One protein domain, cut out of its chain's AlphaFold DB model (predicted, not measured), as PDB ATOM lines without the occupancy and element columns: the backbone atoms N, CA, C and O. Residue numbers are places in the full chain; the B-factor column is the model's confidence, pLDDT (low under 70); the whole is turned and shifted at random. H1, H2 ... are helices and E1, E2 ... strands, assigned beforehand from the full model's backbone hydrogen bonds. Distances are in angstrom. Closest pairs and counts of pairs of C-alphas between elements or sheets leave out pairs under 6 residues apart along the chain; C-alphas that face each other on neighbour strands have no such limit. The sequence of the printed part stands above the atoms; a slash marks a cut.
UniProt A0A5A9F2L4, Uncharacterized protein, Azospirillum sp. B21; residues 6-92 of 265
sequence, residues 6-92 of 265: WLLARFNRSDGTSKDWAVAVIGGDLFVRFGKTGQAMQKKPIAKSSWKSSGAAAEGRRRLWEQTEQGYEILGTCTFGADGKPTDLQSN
ATOM      1  N   TRP A   6      24.085  25.992 252.818       94.81
ATOM      2  CA  TRP A   6      25.236  25.143 253.104       94.81
ATOM      3  C   TRP A   6      26.155  25.109 251.895       94.81
ATOM      4  O   TRP A   6      25.664  25.039 250.772       94.81
ATOM      5  N   LEU A   7      27.467  25.108 252.110       95.38
ATOM      6  CA  LEU A   7      28.423  24.797 251.053       95.38
ATOM      7  C   LEU A   7      28.517  23.279 250.912       95.38
ATOM      8  O   LEU A   7      28.812  22.603 251.894       95.38
ATOM      9  N   LEU A   8      28.249  22.754 249.719       96.44
ATOM     10  CA  LEU A   8      28.223  21.328 249.409       96.44
ATOM     11  C   LEU A   8      29.465  20.931 248.607       96.44
ATOM     12  O   LEU A   8      29.791  21.558 247.599       96.44
ATOM     13  N   ALA A   9      30.100  19.840 249.020       95.38
ATOM     14  CA  ALA A   9      31.189  19.179 248.323       95.38
ATOM     15  C   ALA A   9      30.897  17.678 248.158       95.38
ATOM     16  O   ALA A   9      30.168  17.082 248.957       95.38
ATOM     17  N   ARG A  10      31.474  17.054 247.129       95.75
ATOM     18  CA  ARG A  10      31.263  15.640 246.801       95.75
ATOM     19  C   ARG A  10      32.572  14.908 246.564       95.75
ATOM     20  O   ARG A  10      33.424  15.375 245.824       95.75
ATOM     21  N   PHE A  11      32.673  13.717 247.135       92.88
ATOM     22  CA  PHE A  11      33.721  12.753 246.836       92.88
ATOM     23  C   PHE A  11      33.169  11.650 245.939       92.88
ATOM     24  O   PHE A  11      32.218  10.955 246.317       92.88
ATOM     25  N   ASN A  12      33.778  11.471 244.770       91.56
ATOM     26  CA  ASN A  12      33.450  10.395 243.841       91.56
ATOM     27  C   ASN A  12      34.442   9.243 244.017       91.56
ATOM     28  O   ASN A  12      35.653   9.445 244.025       91.56
ATOM     29  N   ARG A  13      33.931   8.022 244.162       89.62
ATOM     30  CA  ARG A  13      34.755   6.815 244.239       89.62
ATOM     31  C   ARG A  13      34.939   6.190 242.867       89.62
ATOM     32  O   ARG A  13      34.084   6.309 241.994       89.62
ATOM     33  N   SER A  14      36.014   5.422 242.729       88.25
ATOM     34  CA  SER A  14      36.288   4.611 241.539       88.25
ATOM     35  C   SER A  14      35.221   3.544 241.265       88.25
ATOM     36  O   SER A  14      35.046   3.148 240.119       88.25
ATOM     37  N   ASP A  15      34.477   3.109 242.288       89.94
ATOM     38  CA  ASP A  15      33.361   2.157 242.169       89.94
ATOM     39  C   ASP A  15      32.049   2.794 241.661       89.94
ATOM     40  O   ASP A  15      31.013   2.131 241.618       89.94
ATOM     41  N   GLY A  16      32.072   4.082 241.298       86.56
ATOM     42  CA  GLY A  16      30.911   4.834 240.819       86.56
ATOM     43  C   GLY A  16      29.974   5.326 241.927       86.56
ATOM     44  O   GLY A  16      29.019   6.052 241.644       86.56
ATOM     45  N   THR A  17      30.228   4.986 243.195       92.12
ATOM     46  CA  THR A  17      29.491   5.564 244.326       92.12
ATOM     47  C   THR A  17      30.052   6.931 244.705       92.12
ATOM     48  O   THR A  17      31.212   7.250 244.451       92.12
ATOM     49  N   SER A  18      29.244   7.758 245.365       94.19
ATOM     50  CA  SER A  18      29.703   9.056 245.858       94.19
ATOM     51  C   SER A  18      29.184   9.375 247.256       94.19
ATOM     52  O   SER A  18      28.209   8.788 247.754       94.19
ATOM     53  N   LYS A  19      29.905  10.272 247.924       95.62
ATOM     54  CA  LYS A  19      29.577  10.807 249.242       95.62
ATOM     55  C   LYS A  19      29.480  12.317 249.166       95.62
ATOM     56  O   LYS A  19      30.357  12.959 248.599       95.62
ATOM     57  N   ASP A  20      28.459  12.849 249.815       96.81
ATOM     58  CA  ASP A  20      28.277  14.278 249.985       96.81
ATOM     59  C   ASP A  20      28.744  14.693 251.378       96.81
ATOM     60  O   ASP A  20      28.530  13.986 252.373       96.81
ATOM     61  N   TRP A  21      29.360  15.866 251.441       97.38
ATOM     62  CA  TRP A  21      29.733  16.558 252.661       97.38
ATOM     63  C   TRP A  21      29.354  18.029 252.516       97.38
ATOM     64  O   TRP A  21      29.576  18.625 251.469       97.38
ATOM     65  N   ALA A  22      28.752  18.621 253.537       96.94
ATOM     66  CA  ALA A  22      28.348  20.016 253.514       96.94
ATOM     67  C   ALA A  22      28.693  20.717 254.823       96.94
ATOM     68  O   ALA A  22      28.691  20.090 255.882       96.94
ATOM     69  N   VAL A  23      28.929  22.023 254.758       95.69
ATOM     70  CA  VAL A  23      29.309  22.848 255.910       95.69
ATOM     71  C   VAL A  23      28.571  24.181 255.907       95.69
ATOM     72  O   VAL A  23      28.329  24.765 254.850       95.69
ATOM     73  N   ALA A  24      28.193  24.650 257.093       94.19
ATOM     74  CA  ALA A  24      27.553  25.945 257.291       94.19
ATOM     75  C   ALA A  24      27.898  26.521 258.666       94.19
ATOM     76  O   ALA A  24      28.064  25.773 259.637       94.19
ATOM     77  N   VAL A  25      27.946  27.852 258.750       89.19
ATOM     78  CA  VAL A  25      27.983  28.579 260.023       89.19
ATOM     79  C   VAL A  25      26.576  29.077 260.326       89.19
ATOM     80  O   VAL A  25      26.005  29.852 259.558       89.19
ATOM     81  N   ILE A  26      26.005  28.616 261.436       86.75
ATOM     82  CA  ILE A  26      24.625  28.907 261.837       86.75
ATOM     83  C   ILE A  26      24.658  29.428 263.272       86.75
ATOM     84  O   ILE A  26      25.066  28.703 264.174       86.75
ATOM     85  N   GLY A  27      24.246  30.682 263.481       78.56
ATOM     86  CA  GLY A  27      24.231  31.304 264.813       78.56
ATOM     87  C   GLY A  27      25.604  31.323 265.497       78.56
ATOM     88  O   GLY A  27      25.695  31.079 266.695       78.56
ATOM     89  N   GLY A  28      26.679  31.509 264.723       76.75
ATOM     90  CA  GLY A  28      28.057  31.502 265.229       76.75
ATOM     91  C   GLY A  28      28.637  30.116 265.542       76.75
ATOM     92  O   GLY A  28      29.790  30.026 265.962       76.75
ATOM     93  N   ASP A  29      27.886  29.035 265.316       86.25
ATOM     94  CA  ASP A  29      28.357  27.660 265.473       86.25
ATOM     95  C   ASP A  29      28.587  26.988 264.116       86.25
ATOM     96  O   ASP A  29      27.883  27.231 263.133       86.25
ATOM     97  N   LEU A  30      29.589  26.110 264.067       92.00
ATOM     98  CA  LEU A  30      29.936  25.357 262.870       92.00
ATOM     99  C   LEU A  30      29.178  24.031 262.840       92.00
ATOM    100  O   LEU A  30      29.272  23.220 263.765       92.00
ATOM    101  N   PHE A  31      28.491  23.772 261.735       94.38
ATOM    102  CA  PHE A  31      27.824  22.503 261.491       94.38
ATOM    103  C   PHE A  31      28.345  21.849 260.224       94.38
ATOM    104  O   PHE A  31      28.635  22.511 259.229       94.38
ATOM    105  N   VAL A  32      28.372  20.521 260.251       96.12
ATOM    106  CA  VAL A  32      28.621  19.698 259.072       96.12
ATOM    107  C   VAL A  32      27.447  18.764 258.823       96.12
ATOM    108  O   VAL A  32      26.752  18.335 259.748       96.12
ATOM    109  N   ARG A  33      27.240  18.419 257.561       95.81
ATOM    110  CA  ARG A  33      26.378  17.328 257.125       95.81
ATOM    111  C   ARG A  33      27.190  16.378 256.271       95.81
ATOM    112  O   ARG A  33      28.006  16.824 255.481       95.81
ATOM    113  N   PHE A  34      26.971  15.078 256.399       95.56
ATOM    114  CA  PHE A  34      27.630  14.100 255.533       95.56
ATOM    115  C   PHE A  34      26.752  12.872 255.315       95.56
ATOM    116  O   PHE A  34      25.907  12.537 256.151       95.56
ATOM    117  N   GLY A  35      26.946  12.200 254.185       93.81
ATOM    118  CA  GLY A  35      26.174  11.016 253.825       93.81
ATOM    119  C   GLY A  35      26.533  10.464 252.451       93.81
ATOM    120  O   GLY A  35      27.409  10.978 251.760       93.81
ATOM    121  N   LYS A  36      25.859   9.383 252.049       93.62
ATOM    122  CA  LYS A  36      25.898   8.929 250.652       93.62
ATOM    123  C   LYS A  36      25.142   9.935 249.784       93.62
ATOM    124  O   LYS A  36      24.112  10.453 250.212       93.62
ATOM    125  N   THR A  37      25.618  10.161 248.568       93.88
ATOM    126  CA  THR A  37      24.953  11.045 247.607       93.88
ATOM    127  C   THR A  37      23.491  10.655 247.387       93.88
ATOM    128  O   THR A  37      23.166   9.474 247.246       93.88
ATOM    129  N   GLY A  38      22.598  11.650 247.372       87.25
ATOM    130  CA  GLY A  38      21.155  11.460 247.160       87.25
ATOM    131  C   GLY A  38      20.389  10.877 248.357       87.25
ATOM    132  O   GLY A  38      19.179  10.651 248.264       87.25
ATOM    133  N   GLN A  39      21.066  10.637 249.483       91.75
ATOM    134  CA  GLN A  39      20.462  10.180 250.736       91.75
ATOM    135  C   GLN A  39      20.350  11.326 251.744       91.75
ATOM    136  O   GLN A  39      20.982  12.373 251.601       91.75
ATOM    137  N   ALA A  40      19.541  11.115 252.782       92.12
ATOM    138  CA  ALA A  40      19.459  12.043 253.900       92.12
ATOM    139  C   ALA A  40      20.830  12.166 254.586       92.12
ATOM    140  O   ALA A  40      21.465  11.160 254.915       92.12
ATOM    141  N   MET A  41      21.290  13.398 254.804       94.06
ATOM    142  CA  MET A  41      22.590  13.683 255.408       94.06
ATOM    143  C   MET A  41      22.430  14.089 256.872       94.06
ATOM    144  O   MET A  41      21.640  14.975 257.218       94.06
ATOM    145  N   GLN A  42      23.234  13.480 257.744       89.75
ATOM    146  CA  GLN A  42      23.180  13.738 259.181       89.75
ATOM    147  C   GLN A  42      23.785  15.107 259.512       89.75
ATOM    148  O   GLN A  42      24.970  15.308 259.268       89.75
ATOM    149  N   LYS A  43      23.012  16.017 260.124       92.88
ATOM    150  CA  LYS A  43      23.530  17.274 260.707       92.88
ATOM    151  C   LYS A  43      24.277  16.958 262.000       92.88
ATOM    152  O   LYS A  43      23.708  16.339 262.897       92.88
ATOM    153  N   LYS A  44      25.532  17.393 262.106       92.88
ATOM    154  CA  LYS A  44      26.328  17.333 263.335       92.88
ATOM    155  C   LYS A  44      26.932  18.705 263.644       92.88
ATOM    156  O   LYS A  44      27.531  19.299 262.748       92.88
ATOM    157  N   PRO A  45      26.809  19.203 264.885       93.00
ATOM    158  CA  PRO A  45      27.604  20.339 265.325       93.00
ATOM    159  C   PRO A  45      29.073  19.924 265.460       93.00
ATOM    160  O   PRO A  45      29.376  18.792 265.848       93.00
ATOM    161  N   ILE A  46      29.986  20.846 265.173       91.31
ATOM    162  CA  ILE A  46      31.403  20.709 265.502       91.31
ATOM    163  C   ILE A  46      31.655  21.477 266.796       91.31
ATOM    164  O   ILE A  46      31.554  22.701 266.827       91.31
ATOM    165  N   ALA A  47      31.989  20.757 267.868       86.19
ATOM    166  CA  ALA A  47      32.223  21.358 269.177       86.19
ATOM    167  C   ALA A  47      33.367  22.382 269.125       86.19
ATOM    168  O   ALA A  47      34.443  22.063 268.614       86.19
ATOM    169  N   LYS A  48      33.155  23.568 269.713       82.00
ATOM    170  CA  LYS A  48      34.152  24.655 269.789       82.00
ATOM    171  C   LYS A  48      35.480  24.216 270.399       82.00
ATOM    172  O   LYS A  48      36.533  24.623 269.933       82.00
ATOM    173  N   SER A  49      35.445  23.310 271.375       77.81
ATOM    174  CA  SER A  49      36.649  22.723 271.981       77.81
ATOM    175  C   SER A  49      37.511  21.901 271.013       77.81
ATOM    176  O   SER A  49      38.658  21.609 271.327       77.81
ATOM    177  N   SER A  50      36.973  21.506 269.855       79.19
ATOM    178  CA  SER A  50      37.699  20.772 268.806       79.19
ATOM    179  C   SER A  50      38.195  21.664 267.667       79.19
ATOM    180  O   SER A  50      38.749  21.149 266.692       79.19
ATOM    181  N   TRP A  51      37.936  22.971 267.740       84.00
ATOM    182  CA  TRP A  51      38.362  23.908 266.710       84.00
ATOM    183  C   TRP A  51      39.865  24.146 266.829       84.00
ATOM    184  O   TRP A  51      40.400  24.256 267.931       84.00
ATOM    185  N   LYS A  52      40.541  24.207 265.683       75.19
ATOM    186  CA  LYS A  52      41.944  24.637 265.594       75.19
ATOM    187  C   LYS A  52      42.059  26.072 265.084       75.19
ATOM    188  O   LYS A  52      43.119  26.670 265.192       75.19
ATOM    189  N   SER A  53      40.965  26.625 264.565       71.62
ATOM    190  CA  SER A  53      40.861  28.027 264.173       71.62
ATOM    191  C   SER A  53      40.017  28.834 265.165       71.62
ATOM    192  O   SER A  53      39.210  28.294 265.920       71.62
ATOM    193  N   SER A  54      40.207  30.155 265.146       69.38
ATOM    194  CA  SER A  54      39.586  31.100 266.086       69.38
ATOM    195  C   SER A  54      38.072  31.256 265.902       69.38
ATOM    196  O   SER A  54      37.341  31.220 266.881       69.38
ATOM    197  N   GLY A  55      37.586  31.358 264.663       74.00
ATOM    198  CA  GLY A  55      36.162  31.558 264.363       74.00
ATOM    199  C   GLY A  55      35.511  30.380 263.640       74.00
ATOM    200  O   GLY A  55      36.186  29.600 262.964       74.00
ATOM    201  N   ALA A  56      34.178  30.295 263.700       80.75
ATOM    202  CA  ALA A  56      33.404  29.244 263.028       80.75
ATOM    203  C   ALA A  56      33.663  29.220 261.515       80.75
ATOM    204  O   ALA A  56      33.772  28.154 260.913       80.75
ATOM    205  N   ALA A  57      33.807  30.400 260.905       80.44
ATOM    206  CA  ALA A  57      34.107  30.537 259.485       80.44
ATOM    207  C   ALA A  57      35.526  30.058 259.140       80.44
ATOM    208  O   ALA A  57      35.711  29.361 258.144       80.44
ATOM    209  N   ALA A  58      36.521  30.392 259.968       74.62
ATOM    210  CA  ALA A  58      37.901  29.950 259.774       74.62
ATOM    211  C   ALA A  58      38.033  28.433 259.976       74.62
ATOM    212  O   ALA A  58      38.584  27.748 259.116       74.62
ATOM    213  N   GLU A  59      37.426  27.887 261.034       86.50
ATOM    214  CA  GLU A  59      37.394  26.439 261.263       86.50
ATOM    215  C   GLU A  59      36.633  25.730 260.137       86.50
ATOM    216  O   GLU A  59      37.063  24.679 259.668       86.50
ATOM    217  N   GLY A  60      35.537  26.314 259.644       87.69
ATOM    218  CA  GLY A  60      34.806  25.804 258.488       87.69
ATOM    219  C   GLY A  60      35.685  25.707 257.241       87.69
ATOM    220  O   GLY A  60      35.702  24.656 256.599       87.69
ATOM    221  N   ARG A  61      36.449  26.763 256.920       84.94
ATOM    222  CA  ARG A  61      37.395  26.771 255.788       84.94
ATOM    223  C   ARG A  61      38.487  25.720 255.962       84.94
ATOM    224  O   ARG A  61      38.757  24.974 255.027       84.94
ATOM    225  N   ARG A  62      39.041  25.595 257.170       85.75
ATOM    226  CA  ARG A  62      40.041  24.573 257.509       85.75
ATOM    227  C   ARG A  62      39.507  23.156 257.275       85.75
ATOM    228  O   ARG A  62      40.176  22.338 256.655       85.75
ATOM    229  N   ARG A  63      38.285  22.863 257.731       90.31
ATOM    230  CA  ARG A  63      37.626  21.554 257.534       90.31
ATOM    231  C   ARG A  63      37.319  21.280 256.069       90.31
ATOM    232  O   ARG A  63      37.463  20.145 255.630       90.31
ATOM    233  N   LEU A  64      36.880  22.295 255.329       87.19
ATOM    234  CA  LEU A  64      36.655  22.181 253.892       87.19
ATOM    235  C   LEU A  64      37.961  21.826 253.176       87.19
ATOM    236  O   LEU A  64      37.964  20.894 252.380       87.19
ATOM    237  N   TRP A  65      39.062  22.499 253.521       80.38
ATOM    238  CA  TRP A  65      40.384  22.181 252.989       80.38
ATOM    239  C   TRP A  65      40.801  20.731 253.296       80.38
ATOM    240  O   TRP A  65      41.205  19.998 252.398       80.38
ATOM    241  N   GLU A  66      40.594  20.254 254.531       83.31
ATOM    242  CA  GLU A  66      40.841  18.843 254.878       83.31
ATOM    243  C   GLU A  66      40.023  17.865 254.014       83.31
ATOM    244  O   GLU A  66      40.481  16.751 253.753       83.31
ATOM    245  N   GLN A  67      38.805  18.237 253.594       89.69
ATOM    246  CA  GLN A  67      38.008  17.424 252.671       89.69
ATOM    247  C   GLN A  67      38.536  17.516 251.235       89.69
ATOM    248  O   GLN A  67      38.584  16.494 250.550       89.69
ATOM    249  N   THR A  68      38.959  18.691 250.763       81.81
ATOM    250  CA  THR A  68      39.514  18.828 249.406       81.81
ATOM    251  C   THR A  68      40.828  18.064 249.250       81.81
ATOM    252  O   THR A  68      41.014  17.408 248.231       81.81
ATOM    253  N   GLU A  69      41.674  18.016 250.286       84.75
ATOM    254  CA  GLU A  69      42.877  17.160 250.319       84.75
ATOM    255  C   GLU A  69      42.538  15.662 250.246       84.75
ATOM    256  O   GLU A  69      43.308  14.852 249.736       84.75
ATOM    257  N   GLN A  70      41.349  15.277 250.721       84.88
ATOM    258  CA  GLN A  70      40.820  13.918 250.590       84.88
ATOM    259  C   GLN A  70      40.131  13.669 249.239       84.88
ATOM    260  O   GLN A  70      39.589  12.585 249.034       84.88
ATOM    261  N   GLY A  71      40.141  14.642 248.322       83.62
ATOM    262  CA  GLY A  71      39.575  14.535 246.977       83.62
ATOM    263  C   GLY A  71      38.103  14.931 246.861       83.62
ATOM    264  O   GLY A  71      37.456  14.561 245.882       83.62
ATOM    265  N   TYR A  72      37.529  15.626 247.850       92.25
ATOM    266  CA  TYR A  72      36.199  16.220 247.682       92.25
ATOM    267  C   TYR A  72      36.261  17.425 246.740       92.25
ATOM    268  O   TYR A  72      37.114  18.297 246.882       92.25
ATOM    269  N   GLU A  73      35.291  17.522 245.839       90.06
ATOM    270  CA  GLU A  73      35.124  18.645 244.918       90.06
ATOM    271  C   GLU A  73      33.967  19.538 245.374       90.06
ATOM    272  O   GLU A  73      32.886  19.046 245.707       90.06
ATOM    273  N   ILE A  74      34.171  20.856 245.378       90.81
ATOM    274  CA  ILE A  74      33.127  21.828 245.728       90.81
ATOM    275  C   ILE A  74      32.094  21.890 244.599       90.81
ATOM    276  O   ILE A  74      32.432  22.144 243.446       90.81
ATOM    277  N   LEU A  75      30.818  21.697 244.942       90.19
ATOM    278  CA  LEU A  75      29.714  21.750 243.985       90.19
ATOM    279  C   LEU A  75      29.025  23.115 243.956       90.19
ATOM    280  O   LEU A  75      28.560  23.538 242.900       90.19
ATOM    281  N   GLY A  76      28.929  23.796 245.097       91.00
ATOM    282  CA  GLY A  76      28.203  25.057 245.239       91.00
ATOM    283  C   GLY A  76      27.419  25.129 246.540       91.00
ATOM    284  O   GLY A  76      27.699  24.381 247.476       91.00
ATOM    285  N   THR A  77      26.423  26.012 246.613       94.69
ATOM    286  CA  THR A  77      25.598  26.143 247.826       94.69
ATOM    287  C   THR A  77      24.237  25.490 247.660       94.69
ATOM    288  O   THR A  77      23.632  25.582 246.598       94.69
ATOM    289  N   CYS A  78      23.720  24.864 248.710       93.88
ATOM    290  CA  CYS A  78      22.399  24.247 248.715       93.88
ATOM    291  C   CYS A  78      21.629  24.576 249.996       93.88
ATOM    292  O   CYS A  78      22.171  25.129 250.953       93.88
ATOM    293  N   THR A  79      20.355  24.212 250.016       94.06
ATOM    294  CA  THR A  79      19.552  24.088 251.236       94.06
ATOM    295  C   THR A  79      19.293  22.606 251.516       94.06
ATOM    296  O   THR A  79      19.678  21.738 250.732       94.06
ATOM    297  N   PHE A  80      18.665  22.295 252.649       91.38
ATOM    298  CA  PHE A  80      18.245  20.932 252.967       91.38
ATOM    299  C   PHE A  80      16.732  20.867 253.144       91.38
ATOM    300  O   PHE A  80      16.161  21.654 253.901       91.38
ATOM    301  N   GLY A  81      16.103  19.903 252.471       86.44
ATOM    302  CA  GLY A  81      14.687  19.597 252.638       86.44
ATOM    303  C   GLY A  81      14.371  18.994 254.011       86.44
ATOM    304  O   GLY A  81      15.262  18.611 254.774       86.44
ATOM    305  N   ALA A  82      13.077  18.861 254.319       85.81
ATOM    306  CA  ALA A  82      12.608  18.228 255.558       85.81
ATOM    307  C   ALA A  82      13.029  16.748 255.677       85.81
ATOM    308  O   ALA A  82      13.149  16.224 256.781       85.81
ATOM    309  N   ASP A  83      13.300  16.091 254.549       85.12
ATOM    310  CA  ASP A  83      13.833  14.729 254.467       85.12
ATOM    311  C   ASP A  83      15.358  14.658 254.681       85.12
ATOM    312  O   ASP A  83      15.947  13.578 254.635       85.12
ATOM    313  N   GLY A  84      16.013  15.800 254.915       86.19
ATOM    314  CA  GLY A  84      17.446  15.892 255.156       86.19
ATOM    315  C   GLY A  84      18.303  15.711 253.906       86.19
ATOM    316  O   GLY A  84      19.513  15.513 254.051       86.19
ATOM    317  N   LYS A  85      17.725  15.776 252.701       91.06
ATOM    318  CA  LYS A  85      18.474  15.725 251.439       91.06
ATOM    319  C   LYS A  85      18.836  17.127 250.937       91.06
ATOM    320  O   LYS A  85      18.076  18.067 251.188       91.06
ATOM    321  N   PRO A  86      19.967  17.285 250.223       91.56
ATOM    322  CA  PRO A  86      20.295  18.539 249.555       91.56
ATOM    323  C   PRO A  86      19.235  18.921 248.513       91.56
ATOM    324  O   PRO A  86      18.845  18.095 247.685       91.56
ATOM    325  N   THR A  87      18.807  20.179 248.526       92.00
ATOM    326  CA  THR A  87      17.855  20.785 247.582       92.00
ATOM    327  C   THR A  87      18.347  22.167 247.158       92.00
ATOM    328  O   THR A  87      19.170  22.762 247.849       92.00
ATOM    329  N   ASP A  88      17.846  22.707 246.041       91.06
ATOM    330  CA  ASP A  88      18.198  24.067 245.579       91.06
ATOM    331  C   ASP A  88      19.722  24.284 245.445       91.06
ATOM    332  O   ASP A  88      20.300  25.240 245.970       91.06
ATOM    333  N   LEU A  89      20.399  23.331 244.794       92.94
ATOM    334  CA  LEU A  89      21.830  23.442 244.535       92.94
ATOM    335  C   LEU A  89      22.080  24.558 243.514       92.94
ATOM    336  O   LEU A  89      21.747  24.433 242.339       92.94
ATOM    337  N   GLN A  90      22.729  25.621 243.972       90.31
ATOM    338  CA  GLN A  90      23.311  26.665 243.144       90.31
ATOM    339  C   GLN A  90      24.765  26.299 242.869       90.31
ATOM    340  O   GLN A  90      25.639  26.518 243.713       90.31
ATOM    341  N   SER A  91      25.002  25.696 241.707       91.62
ATOM    342  CA  SER A  91      26.328  25.229 241.317       91.62
ATOM    343  C   SER A  91      27.312  26.385 241.168       91.62
ATOM    344  O   SER A  91      27.100  27.296 240.372       91.62
ATOM    345  N   ASN A  92      28.394  26.330 241.937       89.38
ATOM    346  CA  ASN A  92      29.499  27.278 241.884       89.38
ATOM    347  C   ASN A  92      30.725  26.641 242.571       89.38
ATOM    348  O   ASN A  92      30.781  26.624 243.800       89.38
TER     349      ASN A  92
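What this domain is: This is residues 6 to 92 of the 265 residues of an uncharacterized protein of Azospirillum sp. B21 (UniProt A0A5A9F2L4). A strongly twisted and curled sheet of six strands has one helix, H1, packed over one face along its strands, mainly over E2, while the other face has no named helix. At one side of the sheet the hairpin of E5 and E6 turns well away from the line of E2 and E3, and E5 bends on the way. The printed part has 87 residues, with six named strands and one named helix in the order E1 E2 E3 E4 H1 E5 E6. The sheet runs E4 E3 E2 E1 E5 E6, all antiparallel, and the class is mixed, helices and strands. The whole is compact, with a radius of gyration of the C-alphas of 12.7 A, and rounded, spanning 37 by 30 by 22 A.

How they stand to each other: E2, residues 18 to 26, is an inner strand between E1, residues 6 to 12, and E3, residues 29 to 36. N 9 and O 21 of E1 and E2 are 2.8 A apart, within hydrogen-bond range, as are N 22 and O 33 of E2 and E3 at 2.8 A. E4, residues 42 to 45, is an edge strand beside E3, with N 44 and O 32 at 2.8 A. E1 to E4 form a meander, each strand the antiparallel neighbour of the one before. E5, residues 73 to 80, is beside E1 with N 8 and O 76 at 2.8 A, and it bends by 67 degrees at residue 77. The other edge strand, E6, residues 86 to 91, forms a hairpin with E5, with N 87 and O 79 at 2.8 A. From edge to edge the strands' lines turn by 103 degrees. H1, residues 56 to 69, is on the sheet, and its height over the sheet is 8.7 A; H1 and the sheet E4 E3 E2 E1 E5 E6 form two layers, a helix on one face of a sheet. On the local plane its line stands at 6 degrees to E2, along the strands; it lies over E2 and only just over E1, on which 3 of its C-alphas fall. The closest C-alphas of H1 and E3 are those of Ala 56 and Leu 30, 5.2 A apart. Every O i to N i+4 pair in H1 is within hydrogen-bond range.

Where its parts are: E2 is 26.0 A long from first to last C-alpha, E3 24.0 A, H1 19.9 A, E1 19.3 A and E5 18.8 A; E6 measures 12.2 A and E4 10.0 A. E1 begins at C-alpha 6 (25.236, 25.143, 253.104). H1 begins at C-alpha 56 (33.404, 29.244, 263.028), and E6 ends at C-alpha 91 (26.328, 25.229, 241.317).

The domain as a whole: The two C-alphas farthest apart, those of Asp 15 and Ser 54, are 38.1 A apart. The printed part has no cut and no long link; the link from E4 to H1, 10 residues, is short, and the others are tight. The mean pLDDT of the printed part is 88.8, and residue 54 is under 70.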